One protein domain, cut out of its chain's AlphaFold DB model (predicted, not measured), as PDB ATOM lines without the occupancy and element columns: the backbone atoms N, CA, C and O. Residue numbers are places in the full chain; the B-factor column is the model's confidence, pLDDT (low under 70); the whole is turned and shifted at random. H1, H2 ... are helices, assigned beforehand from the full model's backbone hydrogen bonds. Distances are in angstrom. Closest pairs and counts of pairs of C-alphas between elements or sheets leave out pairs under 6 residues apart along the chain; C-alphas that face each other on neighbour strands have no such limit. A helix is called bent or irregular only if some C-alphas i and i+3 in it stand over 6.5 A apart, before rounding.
ATOM      1  N   ASN A   2     -31.841 -27.288  10.411       40.62
ATOM      2  CA  ASN A   2     -31.538 -28.660  10.880       40.62
ATOM      3  C   ASN A   2     -32.222 -29.774  10.054       40.62
ATOM      4  O   ASN A   2     -32.163 -30.937  10.435       40.62
ATOM      5  N   CYS A   3     -32.850 -29.443   8.918       53.47
ATOM      6  CA  CYS A   3     -33.400 -30.425   7.980       53.47
ATOM      7  C   CYS A   3     -32.489 -30.509   6.743       53.47
ATOM      8  O   CYS A   3     -32.430 -29.577   5.937       53.47
ATOM      9  N   THR A   4     -31.750 -31.613   6.604       64.56
ATOM     10  CA  THR A   4     -30.764 -31.842   5.527       64.56
ATOM     11  C   THR A   4     -31.386 -31.779   4.126       64.56
ATOM     12  O   THR A   4     -30.746 -31.314   3.182       64.56
ATOM     13  N   VAL A   5     -32.661 -32.149   3.985       67.81
ATOM     14  CA  VAL A   5     -33.373 -32.161   2.699       67.81
ATOM     15  C   VAL A   5     -33.725 -30.751   2.213       67.81
ATOM     16  O   VAL A   5     -33.345 -30.376   1.107       67.81
ATOM     17  N   LEU A   6     -34.367 -29.923   3.045       80.06
ATOM     18  CA  LEU A   6     -34.718 -28.540   2.677       80.06
ATOM     19  C   LEU A   6     -33.468 -27.693   2.392       80.06
ATOM     20  O   LEU A   6     -33.453 -26.883   1.466       80.06
ATOM     21  N   SER A   7     -32.372 -27.972   3.106       81.25
ATOM     22  CA  SER A   7     -31.075 -27.348   2.823       81.25
ATOM     23  C   SER A   7     -30.523 -27.695   1.430       81.25
ATOM     24  O   SER A   7     -29.807 -26.889   0.837       81.25
ATOM     25  N   THR A   8     -30.891 -28.855   0.865       89.38
ATOM     26  CA  THR A   8     -30.478 -29.267  -0.488       89.38
ATOM     27  C   THR A   8     -31.170 -28.428  -1.562       89.38
ATOM     28  O   THR A   8     -30.493 -27.962  -2.478       89.38
ATOM     29  N   ILE A   9     -32.477 -28.162  -1.417       91.75
ATOM     30  CA  ILE A   9     -33.240 -27.283  -2.325       91.75
ATOM     31  C   ILE A   9     -32.616 -25.881  -2.340       91.75
ATOM     32  O   ILE A   9     -32.269 -25.365  -3.403       91.75
ATOM     33  N   VAL A  10     -32.386 -25.295  -1.158       91.31
ATOM     34  CA  VAL A  10     -31.770 -23.963  -1.020       91.31
ATOM     35  C   VAL A  10     -30.362 -23.940  -1.619       91.31
ATOM     36  O   VAL A  10     -30.024 -23.020  -2.362       91.31
ATOM     37  N   ARG A  11     -29.539 -24.966  -1.359       90.06
ATOM     38  CA  ARG A  11     -28.181 -25.068  -1.915       90.06
ATOM     39  C   ARG A  11     -28.190 -25.159  -3.441       90.06
ATOM     40  O   ARG A  11     -27.370 -24.503  -4.077       90.06
ATOM     41  N   ARG A  12     -29.093 -25.946  -4.034       91.69
ATOM     42  CA  ARG A  12     -29.221 -26.045  -5.496       91.69
ATOM     43  C   ARG A  12     -29.733 -24.756  -6.113       91.69
ATOM     44  O   ARG A  12     -29.190 -24.351  -7.132       91.69
ATOM     45  N   ARG A  13     -30.695 -24.069  -5.488       93.44
ATOM     46  CA  ARG A  13     -31.136 -22.751  -5.968       93.44
ATOM     47  C   ARG A  13     -30.005 -21.733  -5.878       93.44
ATOM     48  O   ARG A  13     -29.756 -21.019  -6.841       93.44
ATOM     49  N   ARG A  14     -29.254 -21.719  -4.772       90.25
ATOM     50  CA  ARG A  14     -28.055 -20.880  -4.617       90.25
ATOM     51  C   ARG A  14     -27.033 -21.168  -5.723       90.25
ATOM     52  O   ARG A  14     -26.524 -20.228  -6.314       90.25
ATOM     53  N   PHE A  15     -26.777 -22.437  -6.038       88.12
ATOM     54  CA  PHE A  15     -25.904 -22.857  -7.139       88.12
ATOM     55  C   PHE A  15     -26.428 -22.399  -8.509       88.12
ATOM     56  O   PHE A  15     -25.694 -21.758  -9.254       88.12
ATOM     57  N   PHE A  16     -27.705 -22.651  -8.807       88.44
ATOM     58  CA  PHE A  16     -28.378 -22.227 -10.040       88.44
ATOM     59  C   PHE A  16     -28.293 -20.706 -10.244       88.44
ATOM     60  O   PHE A  16     -28.052 -20.235 -11.348       88.44
ATOM     61  N   LEU A  17     -28.431 -19.927  -9.167       86.81
ATOM     62  CA  LEU A  17     -28.351 -18.466  -9.199       86.81
ATOM     63  C   LEU A  17     -26.916 -17.914  -9.276       86.81
ATOM     64  O   LEU A  17     -26.728 -16.840  -9.855       86.81
ATOM     65  N   ALA A  18     -25.947 -18.581  -8.637       75.44
ATOM     66  CA  ALA A  18     -24.618 -18.025  -8.359       75.44
ATOM     67  C   ALA A  18     -23.480 -18.574  -9.229       75.44
ATOM     68  O   ALA A  18     -22.421 -17.942  -9.270       75.44
ATOM     69  N   GLU A  19     -23.626 -19.746  -9.855       67.69
ATOM     70  CA  GLU A  19     -22.456 -20.444 -10.384       67.69
ATOM     71  C   GLU A  19     -21.782 -19.830 -11.610       67.69
ATOM     72  O   GLU A  19     -22.388 -19.196 -12.465       67.69
ATOM     73  N   SER A  20     -20.476 -20.112 -11.650       48.59
ATOM     74  CA  SER A  20     -19.461 -19.790 -12.643       48.59
ATOM     75  C   SER A  20     -18.429 -20.926 -12.639       48.59
ATOM     76  O   SER A  20     -17.974 -21.299 -11.557       48.59
ATOM     77  N   ALA A  21     -17.991 -21.415 -13.801       34.72
ATOM     78  CA  ALA A  21     -16.739 -22.164 -13.911       34.72
ATOM     79  C   ALA A  21     -16.061 -21.905 -15.269       34.72
ATOM     80  O   ALA A  21     -16.556 -22.336 -16.302       34.72
ATOM     81  N   VAL A  22     -14.912 -21.221 -15.197       36.22
ATOM     82  CA  VAL A  22     -13.747 -21.321 -16.098       36.22
ATOM     83  C   VAL A  22     -14.001 -21.053 -17.586       36.22
ATOM     84  O   VAL A  22     -13.876 -21.941 -18.411       36.22
ATOM     85  N   ASP A  23     -14.327 -19.819 -17.946       35.44
ATOM     86  CA  ASP A  23     -13.395 -18.947 -18.671       35.44
ATOM     87  C   ASP A  23     -14.037 -17.560 -18.791       35.44
ATOM     88  O   ASP A  23     -15.259 -17.405 -18.809       35.44
ATOM     89  N   SER A  24     -13.205 -16.534 -18.796       52.19
ATOM     90  CA  SER A  24     -13.598 -15.136 -18.955       52.19
ATOM     91  C   SER A  24     -14.673 -14.918 -20.038       52.19
ATOM     92  O   SER A  24     -14.476 -15.279 -21.190       52.19
ATOM     93  N   SER A  25     -15.799 -14.266 -19.730       52.38
ATOM     94  CA  SER A  25     -16.567 -13.570 -20.778       52.38
ATOM     95  C   SER A  25     -17.604 -12.603 -20.201       52.38
ATOM     96  O   SER A  25     -18.556 -12.995 -19.538       52.38
ATOM     97  N   ALA A  26     -17.379 -11.311 -20.453       49.72
ATOM     98  CA  ALA A  26     -18.284 -10.150 -20.462       49.72
ATOM     99  C   ALA A  26     -19.399  -9.980 -19.401       49.72
ATOM    100  O   ALA A  26     -19.549  -8.873 -18.899       49.72
ATOM    101  N   CYS A  27     -20.213 -10.983 -19.066       50.25
ATOM    102  CA  CYS A  27     -21.383 -10.845 -18.195       50.25
ATOM    103  C   CYS A  27     -21.023 -10.527 -16.741       50.25
ATOM    104  O   CYS A  27     -21.602  -9.605 -16.174       50.25
ATOM    105  N   ILE A  28     -20.067 -11.245 -16.136       56.38
ATOM    106  CA  ILE A  28     -19.634 -10.965 -14.752       56.38
ATOM    107  C   ILE A  28     -18.938  -9.605 -14.689       56.38
ATOM    108  O   ILE A  28     -19.280  -8.800 -13.837       56.38
ATOM    109  N   VAL A  29     -18.068  -9.296 -15.657       57.06
ATOM    110  CA  VAL A  29     -17.412  -7.981 -15.761       57.06
ATOM    111  C   VAL A  29     -18.446  -6.858 -15.893       57.06
ATOM    112  O   VAL A  29     -18.372  -5.874 -15.170       57.06
ATOM    113  N   LYS A  30     -19.456  -7.014 -16.760       58.75
ATOM    114  CA  LYS A  30     -20.557  -6.047 -16.883       58.75
ATOM    115  C   LYS A  30     -21.301  -5.860 -15.563       58.75
ATOM    116  O   LYS A  30     -21.631  -4.730 -15.240       58.75
ATOM    117  N   ARG A  31     -21.555  -6.932 -14.804       66.56
ATOM    118  CA  ARG A  31     -22.219  -6.836 -13.493       66.56
ATOM    119  C   ARG A  31     -21.327  -6.166 -12.445       66.56
ATOM    120  O   ARG A  31     -21.793  -5.267 -11.755       66.56
ATOM    121  N   ASP A  32     -20.053  -6.545 -12.370       61.94
ATOM    122  CA  ASP A  32     -19.073  -5.982 -11.434       61.94
ATOM    123  C   ASP A  32     -18.877  -4.470 -11.652       61.94
ATOM    124  O   ASP A  32     -18.706  -3.728 -10.682       61.94
ATOM    125  N   LEU A  33     -18.964  -4.007 -12.906       63.38
ATOM    126  CA  LEU A  33     -18.890  -2.590 -13.276       63.38
ATOM    127  C   LEU A  33     -20.106  -1.761 -12.829       63.38
ATOM    128  O   LEU A  33     -19.979  -0.547 -12.721       63.38
ATOM    129  N   LEU A  34     -21.257  -2.385 -12.549       65.19
ATOM    130  CA  LEU A  34     -22.461  -1.689 -12.066       65.19
ATOM    131  C   LEU A  34     -22.441  -1.460 -10.547       65.19
ATOM    132  O   LEU A  34     -23.181  -0.625 -10.033       65.19
ATOM    133  N   VAL A  35     -21.611  -2.201  -9.809       66.12
ATOM    134  CA  VAL A  35     -21.607  -2.170  -8.339       66.12
ATOM    135  C   VAL A  35     -21.285  -0.786  -7.752       66.12
ATOM    136  O   VAL A  35     -21.978  -0.395  -6.811       66.12
ATOM    137  N   PRO A  36     -20.307  -0.005  -8.264       64.44
ATOM    138  CA  PRO A  36     -20.003   1.319  -7.718       64.44
ATOM    139  C   PRO A  36     -21.194   2.286  -7.712       64.44
ATOM    140  O   PRO A  36     -21.407   2.969  -6.710       64.44
ATOM    141  N   ASP A  37     -22.007   2.298  -8.773       63.38
ATOM    142  CA  ASP A  37     -23.199   3.151  -8.868       63.38
ATOM    143  C   ASP A  37     -24.257   2.741  -7.827       63.38
ATOM    144  O   ASP A  37     -24.899   3.582  -7.189       63.38
ATOM    145  N   PHE A  38     -24.359   1.435  -7.562       63.56
ATOM    146  CA  PHE A  38     -25.288   0.854  -6.592       63.56
ATOM    147  C   PHE A  38     -24.932   1.083  -5.128       63.56
ATOM    148  O   PHE A  38     -25.820   1.079  -4.277       63.56
ATOM    149  N   LEU A  39     -23.665   1.332  -4.801       59.59
ATOM    150  CA  LEU A  39     -23.275   1.663  -3.425       59.59
ATOM    151  C   LEU A  39     -23.886   2.993  -2.944       59.59
ATOM    152  O   LEU A  39     -23.904   3.262  -1.744       59.59
ATOM    153  N   SER A  40     -24.416   3.800  -3.869       60.16
ATOM    154  CA  SER A  40     -25.149   5.042  -3.601       60.16
ATOM    155  C   SER A  40     -26.679   4.916  -3.726       60.16
ATOM    156  O   SER A  40     -27.385   5.924  -3.644       60.16
ATOM    157  N   PHE A  41     -27.195   3.694  -3.916       65.94
ATOM    158  CA  PHE A  41     -28.605   3.410  -4.187       65.94
ATOM    159  C   PHE A  41     -29.550   3.993  -3.125       65.94
ATOM    160  O   PHE A  41     -29.370   3.804  -1.921       65.94
ATOM    161  N   LYS A  42     -30.607   4.670  -3.592       66.00
ATOM    162  CA  LYS A  42     -31.740   5.118  -2.776       66.00
ATOM    163  C   LYS A  42     -33.030   4.590  -3.405       66.00
ATOM    164  O   LYS A  42     -33.229   4.837  -4.594       66.00
ATOM    165  N   PRO A  43     -33.904   3.913  -2.644       67.81
ATOM    166  CA  PRO A  43     -35.133   3.362  -3.200       67.81
ATOM    167  C   PRO A  43     -36.074   4.471  -3.685       67.81
ATOM    168  O   PRO A  43     -36.174   5.538  -3.072       67.81
ATOM    169  N   HIS A  44     -36.811   4.190  -4.757       72.62
ATOM    170  CA  HIS A  44     -37.837   5.077  -5.293       72.62
ATOM    171  C   HIS A  44     -39.195   4.372  -5.401       72.62
ATOM    172  O   HIS A  44     -39.318   3.344  -6.068       72.62
ATOM    173  N   SER A  45     -40.228   4.964  -4.792       72.00
ATOM    174  CA  SER A  45     -41.617   4.473  -4.755       72.00
ATOM    175  C   SER A  45     -42.419   4.796  -6.028       72.00
ATOM    176  O   SER A  45     -43.571   5.230  -5.964       72.00
ATOM    177  N   GLY A  46     -41.785   4.614  -7.190       79.44
ATOM    178  CA  GLY A  46     -42.348   4.915  -8.509       79.44
ATOM    179  C   GLY A  46     -43.346   3.868  -9.017       79.44
ATOM    180  O   GLY A  46     -44.117   3.287  -8.251       79.44
ATOM    181  N   SER A  47     -43.361   3.644 -10.334       88.25
ATOM    182  CA  SER A  47     -44.222   2.618 -10.937       88.25
ATOM    183  C   SER A  47     -43.845   1.213 -10.452       88.25
ATOM    184  O   SER A  47     -42.726   0.981  -9.983       88.25
ATOM    185  N   VAL A  48     -44.768   0.261 -10.585       90.69
ATOM    186  CA  VAL A  48     -44.525  -1.127 -10.161       90.69
ATOM    187  C   VAL A  48     -43.368  -1.774 -10.935       90.69
ATOM    188  O   VAL A  48     -42.550  -2.496 -10.373       90.69
ATOM    189  N   GLU A  49     -43.204  -1.412 -12.206       89.81
ATOM    190  CA  GLU A  49     -42.091  -1.831 -13.058       89.81
ATOM    191  C   GLU A  49     -40.754  -1.289 -12.540       89.81
ATOM    192  O   GLU A  49     -39.738  -1.986 -12.582       89.81
ATOM    193  N   LEU A  50     -40.737  -0.051 -12.031       88.81
ATOM    194  CA  LEU A  50     -39.528   0.550 -11.475       88.81
ATOM    195  C   LEU A  50     -39.140  -0.092 -10.141       88.81
ATOM    196  O   LEU A  50     -37.963  -0.340  -9.898       88.81
ATOM    197  N   VAL A  51     -40.109  -0.381  -9.272       91.25
ATOM    198  CA  VAL A  51     -39.852  -1.129  -8.029       91.25
ATOM    199  C   VAL A  51     -39.331  -2.532  -8.354       91.25
ATOM    200  O   VAL A  51     -38.362  -2.983  -7.746       91.25
ATOM    201  N   TYR A  52     -39.898  -3.191  -9.367       92.88
ATOM    202  CA  TYR A  52     -39.445  -4.512  -9.809       92.88
ATOM    203  C   TYR A  52     -38.004  -4.467 -10.304       92.88
ATOM    204  O   TYR A  52     -37.177  -5.269  -9.875       92.88
ATOM    205  N   ARG A  53     -37.680  -3.476 -11.144       89.62
ATOM    206  CA  ARG A  53     -36.320  -3.249 -11.638       89.62
ATOM    207  C   ARG A  53     -35.322  -3.078 -10.493       89.62
ATOM    208  O   ARG A  53     -34.278  -3.718 -10.529       89.62
ATOM    209  N   GLN A  54     -35.668  -2.306  -9.463       90.06
ATOM    210  CA  GLN A  54     -34.811  -2.112  -8.287       90.06
ATOM    211  C   GLN A  54     -34.546  -3.427  -7.535       90.06
ATOM    212  O   GLN A  54     -33.413  -3.697  -7.139       90.06
ATOM    213  N   TYR A  55     -35.549  -4.299  -7.388       93.69
ATOM    214  CA  TYR A  55     -35.324  -5.644  -6.849       93.69
ATOM    215  C   TYR A  55     -34.434  -6.497  -7.764       93.69
ATOM    216  O   TYR A  55     -33.533  -7.178  -7.274       93.69
ATOM    217  N   CYS A  56     -34.642  -6.462  -9.085       90.12
ATOM    218  CA  CYS A  56     -33.795  -7.186 -10.039       90.12
ATOM    219  C   CYS A  56     -32.335  -6.719  -9.983       90.12
ATOM    220  O   CYS A  56     -31.419  -7.536 -10.065       90.12
ATOM    221  N   GLU A  57     -32.110  -5.422  -9.802       86.69
ATOM    222  CA  GLU A  57     -30.787  -4.841  -9.617       86.69
ATOM    223  C   GLU A  57     -30.132  -5.332  -8.314       86.69
ATOM    224  O   GLU A  57     -28.998  -5.813  -8.345       86.69
ATOM    225  N   LEU A  58     -30.862  -5.342  -7.188       90.06
ATOM    226  CA  LEU A  58     -30.376  -5.951  -5.940       90.06
ATOM    227  C   LEU A  58     -30.057  -7.443  -6.101       90.06
ATOM    228  O   LEU A  58     -29.072  -7.923  -5.540       90.06
ATOM    229  N   LEU A  59     -30.839  -8.183  -6.892       91.69
ATOM    230  CA  LEU A  59     -30.546  -9.580  -7.211       91.69
ATOM    231  C   LEU A  59     -29.247  -9.723  -8.012       91.69
ATOM    232  O   LEU A  59     -28.467 -10.637  -7.744       91.69
ATOM    233  N   VAL A  60     -28.965  -8.824  -8.958       86.56
ATOM    234  CA  VAL A  60     -27.676  -8.805  -9.672       86.56
ATOM    235  C   VAL A  60     -26.514  -8.603  -8.696       86.56
ATOM    236  O   VAL A  60     -25.521  -9.330  -8.784       86.56
ATOM    237  N   LEU A  61     -26.646  -7.692  -7.729       86.62
ATOM    238  CA  LEU A  61     -25.637  -7.482  -6.686       86.62
ATOM    239  C   LEU A  61     -25.470  -8.711  -5.784       86.62
ATOM    240  O   LEU A  61     -24.345  -9.129  -5.520       86.62
ATOM    241  N   ALA A  62     -26.570  -9.333  -5.351       91.00
ATOM    242  CA  ALA A  62     -26.539 -10.552  -4.542       91.00
ATOM    243  C   ALA A  62     -25.853 -11.714  -5.283       91.00
ATOM    244  O   ALA A  62     -25.103 -12.487  -4.679       91.00
ATOM    245  N   LYS A  63     -26.048 -11.811  -6.607       89.12
ATOM    246  CA  LYS A  63     -25.317 -12.756  -7.461       89.12
ATOM    247  C   LYS A  63     -23.818 -12.448  -7.459       89.12
ATOM    248  O   LYS A  63     -23.043 -13.347  -7.159       89.12
ATOM    249  N   CYS A  64     -23.404 -11.195  -7.681       86.31
ATOM    250  CA  CYS A  64     -21.984 -10.803  -7.614       86.31
ATOM    251  C   CYS A  64     -21.366 -11.134  -6.250       86.31
ATOM    252  O   CYS A  64     -20.300 -11.735  -6.171       86.31
ATOM    253  N   TYR A  65     -22.087 -10.837  -5.166       89.31
ATOM    254  CA  TYR A  65     -21.662 -11.155  -3.808       89.31
ATOM    255  C   TYR A  65     -21.382 -12.655  -3.625       89.31
ATOM    256  O   TYR A  65     -20.470 -13.002  -2.876       89.31
ATOM    257  N   ARG A  66     -22.149 -13.557  -4.260       88.56
ATOM    258  CA  ARG A  66     -22.023 -15.026  -4.118       88.56
ATOM    259  C   ARG A  66     -21.255 -15.745  -5.219       88.56
ATOM    260  O   ARG A  66     -20.904 -16.902  -4.997       88.56
ATOM    261  N   SER A  67     -20.959 -15.113  -6.347       85.44
ATOM    262  CA  SER A  67     -20.189 -15.736  -7.428       85.44
ATOM    263  C   SER A  67     -18.685 -15.708  -7.117       85.44
ATOM    264  O   SER A  67     -18.116 -14.619  -7.075       85.44
ATOM    265  N   PRO A  68     -17.995 -16.860  -6.962       83.19
ATOM    266  CA  PRO A  68     -16.561 -16.895  -6.639       83.19
ATOM    267  C   PRO A  68     -15.653 -16.202  -7.665       83.19
ATOM    268  O   PRO A  68     -14.545 -15.802  -7.328       83.19
ATOM    269  N   ALA A  69     -16.112 -16.066  -8.912       78.81
ATOM    270  CA  ALA A  69     -15.390 -15.371  -9.977       78.81
ATOM    271  C   ALA A  69     -15.585 -13.838  -9.989       78.81
ATOM    272  O   ALA A  69     -14.925 -13.163 -10.774       78.81
ATOM    273  N   SER A  70     -16.492 -13.284  -9.174       83.12
ATOM    274  CA  SER A  70     -16.709 -11.831  -9.075       83.12
ATOM    275  C   SER A  70     -15.634 -11.175  -8.211       83.12
ATOM    276  O   SER A  70     -15.241 -11.714  -7.174       83.12
ATOM    277  N   MET A  71     -15.222  -9.954  -8.567       86.19
ATOM    278  CA  MET A  71     -14.334  -9.154  -7.707       86.19
ATOM    279  C   MET A  71     -14.984  -8.743  -6.373       86.19
ATOM    280  O   MET A  71     -14.292  -8.317  -5.450       86.19
ATOM    281  N   TRP A  72     -16.311  -8.870  -6.266       85.94
ATOM    282  CA  TRP A  72     -17.095  -8.533  -5.079       85.94
ATOM    283  C   TRP A  72     -17.481  -9.748  -4.233       85.94
ATOM    284  O   TRP A  72     -18.280  -9.621  -3.294       85.94
ATOM    285  N   TYR A  73     -16.910 -10.917  -4.535       89.94
ATOM    286  CA  TYR A  73     -17.151 -12.141  -3.786       89.94
ATOM    287  C   TYR A  73     -16.889 -11.936  -2.288       89.94
ATOM    288  O   TYR A  73     -15.799 -11.537  -1.877       89.94
ATOM    289  N   CYS A  74     -17.909 -12.178  -1.461       91.50
ATOM    290  CA  CYS A  74     -17.851 -11.975  -0.004       91.50
ATOM    291  C   CYS A  74     -17.425 -10.567   0.452       91.50
ATOM    292  O   CYS A  74     -16.986 -10.393   1.588       91.50
ATOM    293  N   SER A  75     -17.607  -9.539  -0.386       93.56
ATOM    294  CA  SER A  75     -17.349  -8.153   0.010       93.56
ATOM    295  C   SER A  75     -18.348  -7.683   1.067       93.56
ATOM    296  O   SER A  75     -19.541  -7.538   0.793       93.56
ATOM    297  N   ARG A  76     -17.849  -7.362   2.267       92.88
ATOM    298  CA  ARG A  76     -18.657  -6.807   3.368       92.88
ATOM    299  C   ARG A  76     -19.452  -5.572   2.940       92.88
ATOM    300  O   ARG A  76     -20.602  -5.423   3.336       92.88
ATOM    301  N   GLN A  77     -18.844  -4.701   2.134       90.12
ATOM    302  CA  GLN A  77     -19.483  -3.478   1.654       90.12
ATOM    303  C   GLN A  77     -20.679  -3.791   0.745       90.12
ATOM    304  O   GLN A  77     -21.752  -3.219   0.929       90.12
ATOM    305  N   LEU A  78     -20.514  -4.726  -0.198       89.38
ATOM    306  CA  LEU A  78     -21.596  -5.132  -1.092       89.38
ATOM    307  C   LEU A  78     -22.719  -5.840  -0.327       89.38
ATOM    308  O   LEU A  78     -23.888  -5.530  -0.534       89.38
ATOM    309  N   GLY A  79     -22.368  -6.745   0.592       91.75
ATOM    310  CA  GLY A  79     -23.353  -7.438   1.420       91.75
ATOM    311  C   GLY A  79     -24.215  -6.467   2.230       91.75
ATOM    312  O   GLY A  79     -25.441  -6.565   2.207       91.75
ATOM    313  N   GLN A  80     -23.592  -5.465   2.861       91.19
ATOM    314  CA  GLN A  80     -24.308  -4.401   3.573       91.19
ATOM    315  C   GLN A  80     -25.218  -3.589   2.645       91.19
ATOM    316  O   GLN A  80     -26.367  -3.344   3.000       91.19
ATOM    317  N   ALA A  81     -24.747  -3.218   1.449       89.25
ATOM    318  CA  ALA A  81     -25.548  -2.464   0.486       89.25
ATOM    319  C   ALA A  81     -26.806  -3.230   0.044       89.25
ATOM    320  O   ALA A  81     -27.892  -2.651   0.006       89.25
ATOM    321  N   VAL A  82     -26.691  -4.537  -0.219       91.75
ATOM    322  CA  VAL A  82     -27.842  -5.380  -0.587       91.75
ATOM    323  C   VAL A  82     -28.864  -5.448   0.550       91.75
ATOM    324  O   VAL A  82     -30.055  -5.238   0.318       91.75
ATOM    325  N   VAL A  83     -28.415  -5.690   1.787       93.50
ATOM    326  CA  VAL A  83     -29.305  -5.772   2.961       93.50
ATOM    327  C   VAL A  83     -29.978  -4.426   3.249       93.50
ATOM    328  O   VAL A  83     -31.178  -4.381   3.524       93.50
ATOM    329  N   SER A  84     -29.240  -3.318   3.153       90.81
ATOM    330  CA  SER A  84     -29.799  -1.972   3.297       90.81
ATOM    331  C   SER A  84     -30.810  -1.649   2.194       90.81
ATOM    332  O   SER A  84     -31.867  -1.102   2.498       90.81
ATOM    333  N   GLY A  85     -30.536  -2.026   0.942       91.38
ATOM    334  CA  GLY A  85     -31.462  -1.847  -0.178       91.38
ATOM    335  C   GLY A  85     -32.771  -2.616   0.004       91.38
ATOM    336  O   GLY A  85     -33.844  -2.046  -0.190       91.38
ATOM    337  N   LEU A  86     -32.699  -3.878   0.452       93.81
ATOM    338  CA  LEU A  86     -33.884  -4.676   0.794       93.81
ATOM    339  C   LEU A  86     -34.724  -4.013   1.891       93.81
ATOM    340  O   LEU A  86     -35.942  -3.909   1.746       93.81
ATOM    341  N   ASN A  87     -34.078  -3.543   2.964       93.56
ATOM    342  CA  ASN A  87     -34.762  -2.876   4.072       93.56
ATOM    343  C   ASN A  87     -35.469  -1.603   3.589       93.56
ATOM    344  O   ASN A  87     -36.636  -1.381   3.899       93.56
ATOM    345  N   ALA A  88     -34.790  -0.807   2.768       91.00
ATOM    346  CA  ALA A  88     -35.319   0.458   2.293       91.00
ATOM    347  C   ALA A  88     -36.496   0.271   1.305       91.00
ATOM    348  O   ALA A  88     -37.481   1.009   1.372       91.00
ATOM    349  N   LEU A  89     -36.449  -0.741   0.424       93.56
ATOM    350  CA  LEU A  89     -37.583  -1.104  -0.440       93.56
ATOM    351  C   LEU A  89     -38.758  -1.688   0.355       93.56
ATOM    352  O   LEU A  89     -39.909  -1.385   0.045       93.56
ATOM    353  N   TYR A  90     -38.490  -2.479   1.397       95.12
ATOM    354  CA  TYR A  90     -39.533  -2.961   2.301       95.12
ATOM    355  C   TYR A  90     -40.272  -1.787   2.951       95.12
ATOM    356  O   TYR A  90     -41.484  -1.670   2.806       95.12
ATOM    357  N   GLU A  91     -39.548  -0.873   3.599       92.00
ATOM    358  CA  GLU A  91     -40.135   0.252   4.342       92.00
ATOM    359  C   GLU A  91     -40.974   1.197   3.472       92.00
ATOM    360  O   GLU A  91     -41.912   1.819   3.967       92.00
ATOM    361  N   THR A  92     -40.646   1.315   2.184       89.62
ATOM    362  CA  THR A  92     -41.234   2.333   1.299       89.62
ATOM    363  C   THR A  92     -42.189   1.783   0.245       89.62
ATOM    364  O   THR A  92     -43.077   2.513  -0.196       89.62
ATOM    365  N   CYS A  93     -42.004   0.534  -0.194       91.50
ATOM    366  CA  CYS A  93     -42.659   0.002  -1.391       91.50
ATOM    367  C   CYS A  93     -43.428  -1.300  -1.129       91.50
ATOM    368  O   CYS A  93     -44.583  -1.402  -1.536       91.50
ATOM    369  N   TYR A  94     -42.808  -2.286  -0.473       95.25
ATOM    370  CA  TYR A  94     -43.364  -3.639  -0.337       95.25
ATOM    371  C   TYR A  94     -43.289  -4.130   1.114       95.25
ATOM    372  O   TYR A  94     -42.391  -4.877   1.505       95.25
ATOM    373  N   HIS A  95     -44.263  -3.692   1.914       94.81
ATOM    374  CA  HIS A  95     -44.459  -4.082   3.311       94.81
ATOM    375  C   HIS A  95     -45.870  -4.635   3.531       94.81
ATOM    376  O   HIS A  95     -46.778  -4.442   2.721       94.81
ATOM    377  N   ILE A  96     -46.084  -5.277   4.681       95.69
ATOM    378  CA  ILE A  96     -47.418  -5.720   5.100       95.69
ATOM    379  C   ILE A  96     -48.356  -4.509   5.159       95.69
ATOM    380  O   ILE A  96     -48.036  -3.480   5.760       95.69
ATOM    381  N   GLY A  97     -49.515  -4.631   4.516       92.44
ATOM    382  CA  GLY A  97     -50.495  -3.553   4.414       92.44
ATOM    383  C   GLY A  97     -50.207  -2.522   3.320       92.44
ATOM    384  O   GLY A  97     -50.993  -1.584   3.185       92.44
ATOM    385  N   ALA A  98     -49.150  -2.660   2.514       91.94
ATOM    386  CA  ALA A  98     -49.055  -1.894   1.271       91.94
ATOM    387  C   ALA A  98     -50.233  -2.262   0.345       91.94
ATOM    388  O   ALA A  98     -50.696  -3.401   0.333       91.94
ATOM    389  N   GLY A  99     -50.787  -1.270  -0.356       88.44
ATOM    390  CA  GLY A  99     -51.890  -1.486  -1.294       88.44
ATOM    391  C   GLY A  99     -51.361  -1.795  -2.687       88.44
ATOM    392  O   GLY A  99     -50.488  -1.067  -3.169       88.44
ATOM    393  N   GLU A 100     -51.905  -2.829  -3.325       90.19
ATOM    394  CA  GLU A 100     -51.545  -3.160  -4.699       90.19
ATOM    395  C   GLU A 100     -51.945  -2.044  -5.661       90.19
ATOM    396  O   GLU A 100     -52.941  -1.337  -5.482       90.19
ATOM    397  N   LYS A 101     -51.138  -1.877  -6.703       86.50
ATOM    398  CA  LYS A 101     -51.339  -0.862  -7.736       86.50
ATOM    399  C   LYS A 101     -51.132  -1.488  -9.103       86.50
ATOM    400  O   LYS A 101     -50.235  -2.311  -9.256       86.50
ATOM    401  N   THR A 102     -51.937  -1.025 -10.060       86.12
ATOM    402  CA  THR A 102     -51.855  -1.321 -11.499       86.12
ATOM    403  C   THR A 102     -51.900  -2.811 -11.841       86.12
ATOM    404  O   THR A 102     -52.981  -3.338 -12.085       86.12
ATOM    405  N   ASN A 103     -50.753  -3.486 -11.878       87.44
ATOM    406  CA  ASN A 103     -50.623  -4.880 -12.281       87.44
ATOM    407  C   ASN A 103     -50.306  -5.765 -11.065       87.44
ATOM    408  O   ASN A 103     -49.213  -5.699 -10.498       87.44
ATOM    409  N   TRP A 104     -51.269  -6.621 -10.707       91.00
ATOM    410  CA  TRP A 104     -51.206  -7.564  -9.582       91.00
ATOM    411  C   TRP A 104     -49.979  -8.483  -9.650       91.00
ATOM    412  O   TRP A 104     -49.395  -8.814  -8.620       91.00
ATOM    413  N   TRP A 105     -49.540  -8.840 -10.864       92.81
ATOM    414  CA  TRP A 105     -48.441  -9.781 -11.083       92.81
ATOM    415  C   TRP A 105     -47.161  -9.349 -10.363       92.81
ATOM    416  O   TRP A 105     -46.463 -10.184  -9.793       92.81
ATOM    417  N   PHE A 106     -46.857  -8.046 -10.322       94.38
ATOM    418  CA  PHE A 106     -45.665  -7.560  -9.626       94.38
ATOM    419  C   PHE A 106     -45.729  -7.816  -8.121       94.38
ATOM    420  O   PHE A 106     -44.736  -8.233  -7.534       94.38
ATOM    421  N   TRP A 107     -46.889  -7.600  -7.506       95.06
ATOM    422  CA  TRP A 107     -47.086  -7.725  -6.063       95.06
ATOM    423  C   TRP A 107     -47.125  -9.176  -5.600       95.06
ATOM    424  O   TRP A 107     -46.614  -9.496  -4.528       95.06
ATOM    425  N   GLU A 108     -47.709 -10.042  -6.418       95.50
ATOM    426  CA  GLU A 108     -48.038 -11.415  -6.048       95.50
ATOM    427  C   GLU A 108     -47.031 -12.446  -6.589       95.50
ATOM    428  O   GLU A 108     -46.849 -13.502  -5.991       95.50
ATOM    429  N   ILE A 109     -46.316 -12.140  -7.679       96.12
ATOM    430  CA  ILE A 109     -45.339 -13.049  -8.306       96.12
ATOM    431  C   ILE A 109     -43.964 -12.388  -8.423       96.12
ATOM    432  O   ILE A 109     -42.976 -12.928  -7.921       96.12
ATOM    433  N   GLY A 110     -43.894 -11.215  -9.058       96.69
ATOM    434  CA  GLY A 110     -42.649 -10.532  -9.411       96.69
ATOM    435  C   GLY A 110     -41.745 -10.226  -8.214       96.69
ATOM    436  O   GLY A 110     -40.680 -10.832  -8.071       96.69
ATOM    437  N   TYR A 111     -42.147  -9.288  -7.351       97.12
ATOM    438  CA  TYR A 111     -41.391  -8.921  -6.151       97.12
ATOM    439  C   TYR A 111     -41.108 -10.118  -5.237       97.12
ATOM    440  O   TYR A 111     -39.936 -10.319  -4.914       97.12
ATOM    441  N   PRO A 112     -42.098 -10.941  -4.824       97.69
ATOM    442  CA  PRO A 112     -41.835 -12.005  -3.860       97.69
ATOM    443  C   PRO A 112     -40.865 -13.064  -4.399       97.69
ATOM    444  O   PRO A 112     -40.053 -13.580  -3.630       97.69
ATOM    445  N   SER A 113     -40.873 -13.338  -5.707       96.81
ATOM    446  CA  SER A 113     -39.918 -14.258  -6.335       96.81
ATOM    447  C   SER A 113     -38.490 -13.708  -6.300       96.81
ATOM    448  O   SER A 113     -37.576 -14.394  -5.843       96.81
ATOM    449  N   VAL A 114     -38.290 -12.448  -6.709       96.69
ATOM    450  CA  VAL A 114     -36.958 -11.814  -6.702       96.69
ATOM    451  C   VAL A 114     -36.433 -11.635  -5.276       96.69
ATOM    452  O   VAL A 114     -35.264 -11.915  -5.017       96.69
ATOM    453  N   ILE A 115     -37.292 -11.234  -4.332       98.00
ATOM    454  CA  ILE A 115     -36.945 -11.148  -2.908       98.00
ATOM    455  C   ILE A 115     -36.470 -12.516  -2.416       98.00
ATOM    456  O   ILE A 115     -35.379 -12.601  -1.862       98.00
ATOM    457  N   THR A 116     -37.232 -13.584  -2.667       97.75
ATOM    458  CA  THR A 116     -36.886 -14.952  -2.240       97.75
ATOM    459  C   THR A 116     -35.510 -15.389  -2.751       97.75
ATOM    460  O   THR A 116     -34.711 -15.926  -1.982       97.75
ATOM    461  N   ASP A 117     -35.182 -15.096  -4.012       96.19
ATOM    462  CA  ASP A 117     -33.859 -15.380  -4.578       96.19
ATOM    463  C   ASP A 117     -32.735 -14.596  -3.884       96.19
ATOM    464  O   ASP A 117     -31.673 -15.159  -3.592       96.19
ATOM    465  N   ILE A 118     -32.965 -13.315  -3.568       96.19
ATOM    466  CA  ILE A 118     -32.008 -12.510  -2.797       96.19
ATOM    467  C   ILE A 118     -31.826 -13.115  -1.400       96.19
ATOM    468  O   ILE A 118     -30.686 -13.276  -0.965       96.19
ATOM    469  N   LEU A 119     -32.907 -13.507  -0.716       97.12
ATOM    470  CA  LEU A 119     -32.827 -14.130   0.610       97.12
ATOM    471  C   LEU A 119     -32.011 -15.431   0.583       97.12
ATOM    472  O   LEU A 119     -31.220 -15.676   1.490       97.12
ATOM    473  N   ILE A 120     -32.147 -16.251  -0.463       95.38
ATOM    474  CA  ILE A 120     -31.371 -17.491  -0.629       95.38
ATOM    475  C   ILE A 120     -29.874 -17.201  -0.809       95.38
ATOM    476  O   ILE A 120     -29.024 -17.867  -0.201       95.38
ATOM    477  N   LEU A 121     -29.528 -16.211  -1.635       93.81
ATOM    478  CA  LEU A 121     -28.138 -15.814  -1.875       93.81
ATOM    479  C   LEU A 121     -27.507 -15.167  -0.636       93.81
ATOM    480  O   LEU A 121     -26.356 -15.457  -0.316       93.81
ATOM    481  N   MET A 122     -28.269 -14.340   0.075       94.50
ATOM    482  CA  MET A 122     -27.807 -13.516   1.195       94.50
ATOM    483  C   MET A 122     -28.097 -14.120   2.576       94.50
ATOM    484  O   MET A 122     -27.874 -13.444   3.573       94.50
ATOM    485  N   TYR A 123     -28.587 -15.364   2.651       93.25
ATOM    486  CA  TYR A 123     -29.093 -15.987   3.887       93.25
ATOM    487  C   TYR A 123     -28.176 -15.799   5.103       93.25
ATOM    488  O   TYR A 123     -28.651 -15.477   6.183       93.25
ATOM    489  N   ASP A 124     -26.867 -15.962   4.907       90.88
ATOM    490  CA  ASP A 124     -25.867 -15.922   5.980       90.88
ATOM    491  C   ASP A 124     -25.557 -14.487   6.466       90.88
ATOM    492  O   ASP A 124     -24.971 -14.308   7.531       90.88
ATOM    493  N   GLU A 125     -25.963 -13.460   5.709       94.25
ATOM    494  CA  GLU A 125     -25.721 -12.038   6.006       94.25
ATOM    495  C   GLU A 125     -26.951 -11.303   6.549       94.25
ATOM    496  O   GLU A 125     -26.835 -10.193   7.073       94.25
ATOM    497  N   ILE A 126     -28.146 -11.874   6.375       94.62
ATOM    498  CA  ILE A 126     -29.402 -11.241   6.782       94.62
ATOM    499  C   ILE A 126     -29.689 -11.614   8.242       94.62
ATOM    500  O   ILE A 126     -29.796 -12.800   8.551       94.62
ATOM    501  N   PRO A 127     -29.891 -10.638   9.150       93.81
ATOM    502  CA  PRO A 127     -30.304 -10.936  10.516       93.81
ATOM    503  C   PRO A 127     -31.616 -11.729  10.558       93.81
ATOM    504  O   PRO A 127     -32.570 -11.392   9.859       93.81
ATOM    505  N   ASP A 128     -31.722 -12.715  11.451       92.81
ATOM    506  CA  ASP A 128     -32.903 -13.587  11.579       92.81
ATOM    507  C   ASP A 128     -34.247 -12.837  11.672       92.81
ATOM    508  O   ASP A 128     -35.271 -13.303  11.167       92.81
ATOM    509  N   ALA A 129     -34.265 -11.685  12.350       93.88
ATOM    510  CA  ALA A 129     -35.461 -10.853  12.468       93.88
ATOM    511  C   ALA A 129     -35.882 -10.255  11.115       93.88
ATOM    512  O   ALA A 129     -37.068 -10.274  10.784       93.88
ATOM    513  N   ASP A 130     -34.915  -9.791  10.321       95.00
ATOM    514  CA  ASP A 130     -35.150  -9.264   8.979       95.00
ATOM    515  C   ASP A 130     -35.529 -10.384   8.007       95.00
ATOM    516  O   ASP A 130     -36.474 -10.227   7.239       95.00
ATOM    517  N   LEU A 131     -34.882 -11.550   8.093       95.00
ATOM    518  CA  LEU A 131     -35.231 -12.713   7.277       95.00
ATOM    519  C   LEU A 131     -36.702 -13.111   7.468       95.00
ATOM    520  O   LEU A 131     -37.439 -13.245   6.491       95.00
ATOM    521  N   ARG A 132     -37.158 -13.245   8.724       95.00
ATOM    522  CA  ARG A 132     -38.570 -13.543   9.033       95.00
ATOM    523  C   ARG A 132     -39.512 -12.454   8.523       95.00
ATOM    524  O   ARG A 132     -40.572 -12.772   7.993       95.00
ATOM    525  N   LYS A 133     -39.123 -11.184   8.655       96.12
ATOM    526  CA  LYS A 133     -39.887 -10.027   8.167       96.12
ATOM    527  C   LYS A 133     -40.080 -10.067   6.647       96.12
ATOM    528  O   LYS A 133     -41.191  -9.837   6.173       96.12
ATOM    529  N   TYR A 134     -39.027 -10.380   5.892       97.44
ATOM    530  CA  TYR A 134     -39.099 -10.478   4.433       97.44
ATOM    531  C   TYR A 134     -39.916 -11.684   3.970       97.44
ATOM    532  O   TYR A 134     -40.729 -11.547   3.061       97.44
ATOM    533  N   ILE A 135     -39.775 -12.840   4.622       96.56
ATOM    534  CA  ILE A 135     -40.620 -14.009   4.334       96.56
ATOM    535  C   ILE A 135     -42.098 -13.660   4.569       96.56
ATOM    536  O   ILE A 135     -42.917 -13.851   3.670       96.56
ATOM    537  N   ALA A 136     -42.418 -13.048   5.713       96.75
ATOM    538  CA  ALA A 136     -43.791 -12.711   6.087       96.75
ATOM    539  C   ALA A 136     -44.484 -11.757   5.099       96.75
ATOM    540  O   ALA A 136     -45.678 -11.903   4.853       96.75
ATOM    541  N   VAL A 137     -43.773 -10.790   4.500       97.06
ATOM    542  CA  VAL A 137     -44.404  -9.926   3.485       97.06
ATOM    543  C   VAL A 137     -44.693 -10.675   2.185       97.06
ATOM    544  O   VAL A 137     -45.745 -10.457   1.594       97.06
ATOM    545  N   THR A 138     -43.828 -11.606   1.767       96.94
ATOM    546  CA  THR A 138     -44.130 -12.435   0.586       96.94
ATOM    547  C   THR A 138     -45.321 -13.365   0.832       96.94
ATOM    548  O   THR A 138     -46.115 -13.586  -0.076       96.94
ATOM    549  N   GLU A 139     -45.478 -13.882   2.055       95.50
ATOM    550  CA  GLU A 139     -46.648 -14.675   2.466       95.50
ATOM    551  C   GLU A 139     -47.916 -13.827   2.528       95.50
ATOM    552  O   GLU A 139     -48.976 -14.295   2.128       95.50
ATOM    553  N   TYR A 140     -47.811 -12.574   2.981       95.75
ATOM    554  CA  TYR A 140     -48.946 -11.657   3.037       95.75
ATOM    555  C   TYR A 140     -49.570 -11.433   1.659       95.75
ATOM    556  O   TYR A 140     -50.788 -11.512   1.540       95.75
ATOM    557  N   PHE A 141     -48.758 -11.155   0.634       95.38
ATOM    558  CA  PHE A 141     -49.268 -10.909  -0.718       95.38
ATOM    559  C   PHE A 141     -49.652 -12.194  -1.451       95.38
ATOM    560  O   PHE A 141     -50.660 -12.197  -2.155       95.38
ATOM    561  N   GLN A 142     -48.888 -13.273  -1.258       95.31
ATOM    562  CA  GLN A 142     -49.082 -14.539  -1.957       95.31
ATOM    563  C   GLN A 142     -48.949 -15.730  -0.988       95.31
ATOM    564  O   GLN A 142     -47.868 -16.323  -0.866       95.31
ATOM    565  N   PRO A 143     -50.021 -16.081  -0.257       92.25
ATOM    566  CA  PRO A 143     -49.960 -17.060   0.831       92.25
ATOM    567  C   PRO A 143     -49.784 -18.501   0.345       92.25
ATOM    568  O   PRO A 143     -49.043 -19.269   0.957       92.25
ATOM    569  N   ASP A 144     -50.406 -18.855  -0.775       92.69
ATOM    570  CA  ASP A 144     -50.384 -20.201  -1.342       92.69
ATOM    571  C   ASP A 144     -50.144 -20.165  -2.857       92.69
ATOM    572  O   ASP A 144     -49.996 -19.097  -3.449       92.69
ATOM    573  N   ALA A 145     -50.028 -21.337  -3.484       95.12
ATOM    574  CA  ALA A 145     -49.776 -21.436  -4.921       95.12
ATOM    575  C   ALA A 145     -51.040 -21.637  -5.771       95.12
ATOM    576  O   ALA A 145     -50.957 -21.546  -6.995       95.12
ATOM    577  N   GLN A 146     -52.191 -21.902  -5.153       93.94
ATOM    578  CA  GLN A 146     -53.449 -22.193  -5.837       93.94
ATOM    579  C   GLN A 146     -54.224 -20.916  -6.171       93.94
ATOM    580  O   GLN A 146     -54.815 -20.829  -7.249       93.94
ATOM    581  N   PHE A 147     -54.196 -19.926  -5.276       92.38
ATOM    582  CA  PHE A 147     -54.971 -18.701  -5.401       92.38
ATOM    583  C   PHE A 147     -54.120 -17.439  -5.279       92.38
ATOM    584  O   PHE A 147     -53.312 -17.262  -4.371       92.38
ATOM    585  N   SER A 148     -54.375 -16.521  -6.199       91.94
ATOM    586  CA  SER A 148     -53.904 -15.142  -6.216       91.94
ATOM    587  C   SER A 148     -55.012 -14.193  -5.746       91.94
ATOM    588  O   SER A 148     -56.196 -14.540  -5.737       91.94
ATOM    589  N   GLY A 149     -54.655 -12.976  -5.348       88.94
ATOM    590  CA  GLY A 149     -55.601 -11.991  -4.824       88.94
ATOM    591  C   GLY A 149     -56.250 -12.403  -3.499       88.94
ATOM    592  O   GLY A 149     -57.440 -12.170  -3.298       88.94
ATOM    593  N   ASN A 150     -55.496 -13.062  -2.615       85.88
ATOM    594  CA  ASN A 150     -55.968 -13.519  -1.297       85.88
ATOM    595  C   ASN A 150     -55.612 -12.531  -0.159       85.88
ATOM    596  O   ASN A 150     -55.979 -12.729   0.997       85.88
ATOM    597  N   ASN A 151     -54.892 -11.444  -0.456       85.25
ATOM    598  CA  ASN A 151     -54.529 -10.463   0.564       85.25
ATOM    599  C   ASN A 151     -55.617  -9.380   0.732       85.25
ATOM    600  O   ASN A 151     -56.296  -9.030  -0.234       85.25
ATOM    601  N   PRO A 152     -55.777  -8.784   1.933       84.50
ATOM    602  CA  PRO A 152     -56.839  -7.808   2.214       84.50
ATOM    603  C   PRO A 152     -56.833  -6.534   1.356       84.50
ATOM    604  O   PRO A 152     -57.768  -5.738   1.453       84.50
ATOM    605  N   ARG A 153     -55.762  -6.280   0.597       85.75
ATOM    606  CA  ARG A 153     -55.595  -5.098  -0.259       85.75
ATOM    607  C   ARG A 153     -55.332  -5.471  -1.719       85.75
ATOM    608  O   ARG A 153     -54.845  -4.623  -2.472       85.75
ATOM    609  N   ALA A 154     -55.655  -6.706  -2.098       85.88
ATOM    610  CA  ALA A 154     -55.505  -7.189  -3.454       85.88
ATOM    611  C   ALA A 154     -56.372  -6.374  -4.414       85.88
ATOM    612  O   ALA A 154     -57.512  -6.014  -4.102       85.88
ATOM    613  N   ILE A 155     -55.847  -6.113  -5.609       83.56
ATOM    614  CA  ILE A 155     -56.690  -5.661  -6.714       83.56
ATOM    615  C   ILE A 155     -57.276  -6.875  -7.436       83.56
ATOM    616  O   ILE A 155     -56.642  -7.923  -7.550       83.56
ATOM    617  N   HIS A 156     -58.487  -6.726  -7.973       81.38
ATOM    618  CA  HIS A 156     -59.172  -7.772  -8.736       81.38
ATOM    619  C   HIS A 156     -59.498  -7.255 -10.139       81.38
ATOM    620  O   HIS A 156     -60.619  -6.802 -10.363       81.38
ATOM    621  N   PRO A 157     -58.548  -7.295 -11.097       70.00
ATOM    622  CA  PRO A 157     -58.791  -6.791 -12.451       70.00
ATOM    623  C   PRO A 157     -59.978  -7.467 -13.148       70.00
ATOM    624  O   PRO A 157     -60.720  -6.814 -13.870       70.00
ATOM    625  N   CYS A 158     -60.198  -8.757 -12.875       65.44
ATOM    626  CA  CYS A 158     -61.346  -9.527 -13.358       65.44
ATOM    627  C   CYS A 158     -62.610  -9.384 -12.486       65.44
ATOM    628  O   CYS A 158     -63.615 -10.033 -12.754       65.44
ATOM    629  N   GLY A 159     -62.571  -8.583 -11.414       67.69
ATOM    630  CA  GLY A 159     -63.669  -8.421 -10.453       67.69
ATOM    631  C   GLY A 159     -63.886  -9.605  -9.502       67.69
ATOM    632  O   GLY A 159     -64.759  -9.530  -8.640       67.69
ATOM    633  N   VAL A 160     -63.097 -10.678  -9.625       67.50
ATOM    634  CA  VAL A 160     -63.244 -11.907  -8.833       67.50
ATOM    635  C   VAL A 160     -62.179 -11.968  -7.722       67.50
ATOM    636  O   VAL A 160     -60.977 -11.941  -8.024       67.50
ATOM    637  N   PRO A 161     -62.580 -12.040  -6.436       75.19
ATOM    638  CA  PRO A 161     -61.670 -12.381  -5.347       75.19
ATOM    639  C   PRO A 161     -61.247 -13.849  -5.428       75.19
ATOM    640  O   PRO A 161     -62.034 -14.676  -5.874       75.19
ATOM    641  N   LEU A 162     -60.025 -14.171  -4.983       83.19
ATOM    642  CA  LEU A 162     -59.437 -15.518  -5.083       83.19
ATOM    643  C   LEU A 162     -59.332 -16.017  -6.536       83.19
ATOM    644  O   LEU A 162     -60.055 -16.910  -6.977       83.19
ATOM    645  N   ARG A 163     -58.391 -15.446  -7.289       88.12
ATOM    646  CA  ARG A 163     -58.102 -15.864  -8.666       88.12
ATOM    647  C   ARG A 163     -57.378 -17.204  -8.657       88.12
ATOM    648  O   ARG A 163     -56.271 -17.286  -8.129       88.12
ATOM    649  N   CYS A 164     -57.966 -18.233  -9.256       88.62
ATOM    650  CA  CYS A 164     -57.281 -19.510  -9.443       88.62
ATOM    651  C   CYS A 164     -56.068 -19.312 -10.363       88.62
ATOM    652  O   CYS A 164     -56.201 -18.761 -11.454       88.62
TER     653      CYS A 164
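AT A GLANCE: This is residues 2 to 164 of the 619 residues of the protein "Hyaluronate lyase" of Treponema brennaborense (strain DSM 12168 / CIP 105900 / DD5/3) (UniProt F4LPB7). Two helical hairpins pack side by side, H4 with H5 and H6 with H7, joined through H4 and H6; these four helices run mostly along the longest axis. H1 comes in about perpendicular to H4 and H6 near their last residues, and residues 2 to 9 stick out from the body, while the short H2 and H3 lie near H4 and the unnamed tail, residues 142 to 164, lies at the opposite end of the long axis from H2. The printed part has 163 residues, 94 of them in seven named helices, H1 to H7 along the chain, with no named strand: all helix. It is compact, with a radius of gyration of the C-alphas of 16.7 A and spans of 52 by 39 by 30 A.

IN THESE COORDINATES: H1, residues 4 to 18, begins at C-alpha 4 (-30.764, -31.842, 5.527) and is 20.5 A long. H2 is residues 27 to 32 and H3 residues 35 to 38. H4, residues 48 to 66, measures 27.1 A and begins at C-alpha 48 (-44.525, -1.127, -10.161). H5, residues 76 to 92, measures 24.4 A. H6, residues 104 to 122, measures 26.4 A and is irregular: C-alphas 108 and 111 are 7.1 A apart. H7, residues 128 to 141, measures 20.6 A and ends at C-alpha 141 (-49.268, -10.909, -0.718).

HOW THE PARTS SIT: H4 is the hub, touching H1, H2, H5 and H6. H4 and H6 touch at a shallow tilt of 15 degrees, the same way; their closest C-alphas, of Leu 59 and Ile 118, are 5.5 A apart. H4 and H5 form a helical hairpin at 21 degrees, closest at the C-alphas of Leu 58 and Val 82, 5.9 A. H6 and H7 form another, also at 21 degrees, closest at Pro 112 and Thr 138, C-alphas 5.0 A apart. H5 and H7 are close but not clearly touching, at a steep tilt of 40 degrees, with the C-alphas of Tyr 90 and Tyr 134 7.8 A apart. H1 touches residues 117 to 121 of H6 alone, about perpendicular at 80 degrees, the C-alphas of Arg 14 and Leu 121 being 5.8 A apart. H1 and H4 touch only at their ends, closest at the C-alphas of Ala 18 and Lys 63, 5.4 A. H2 touches residues 60 to 64 of H4 alone, at 88 degrees, about perpendicular; the C-alphas of Asp 32 and Cys 64 are closest, 6.8 A. H3 is close to H4 but not clearly touching, with the C-alphas of Val 35 and Leu 61 6.9 A apart. H4 and H7 are apart. In H1, H2, H4, H5 and H7 every O i to N i+4 pair is within hydrogen-bond range, in H6 13 of 15, and H3 is too short for such a pair.

THE WHOLE: The C-alphas of Asp 23 and Gly 159 are the two farthest apart, 52.0 A. The printed part has no cut. The link from H5 to H6, 11 residues, is long. Residues 147 to 148 pair antiparallel with residues 163 to 164. The mean pLDDT of the printed part is 84.2; residues 2 to 5, 19 to 43 and 158 to 160 are under 70.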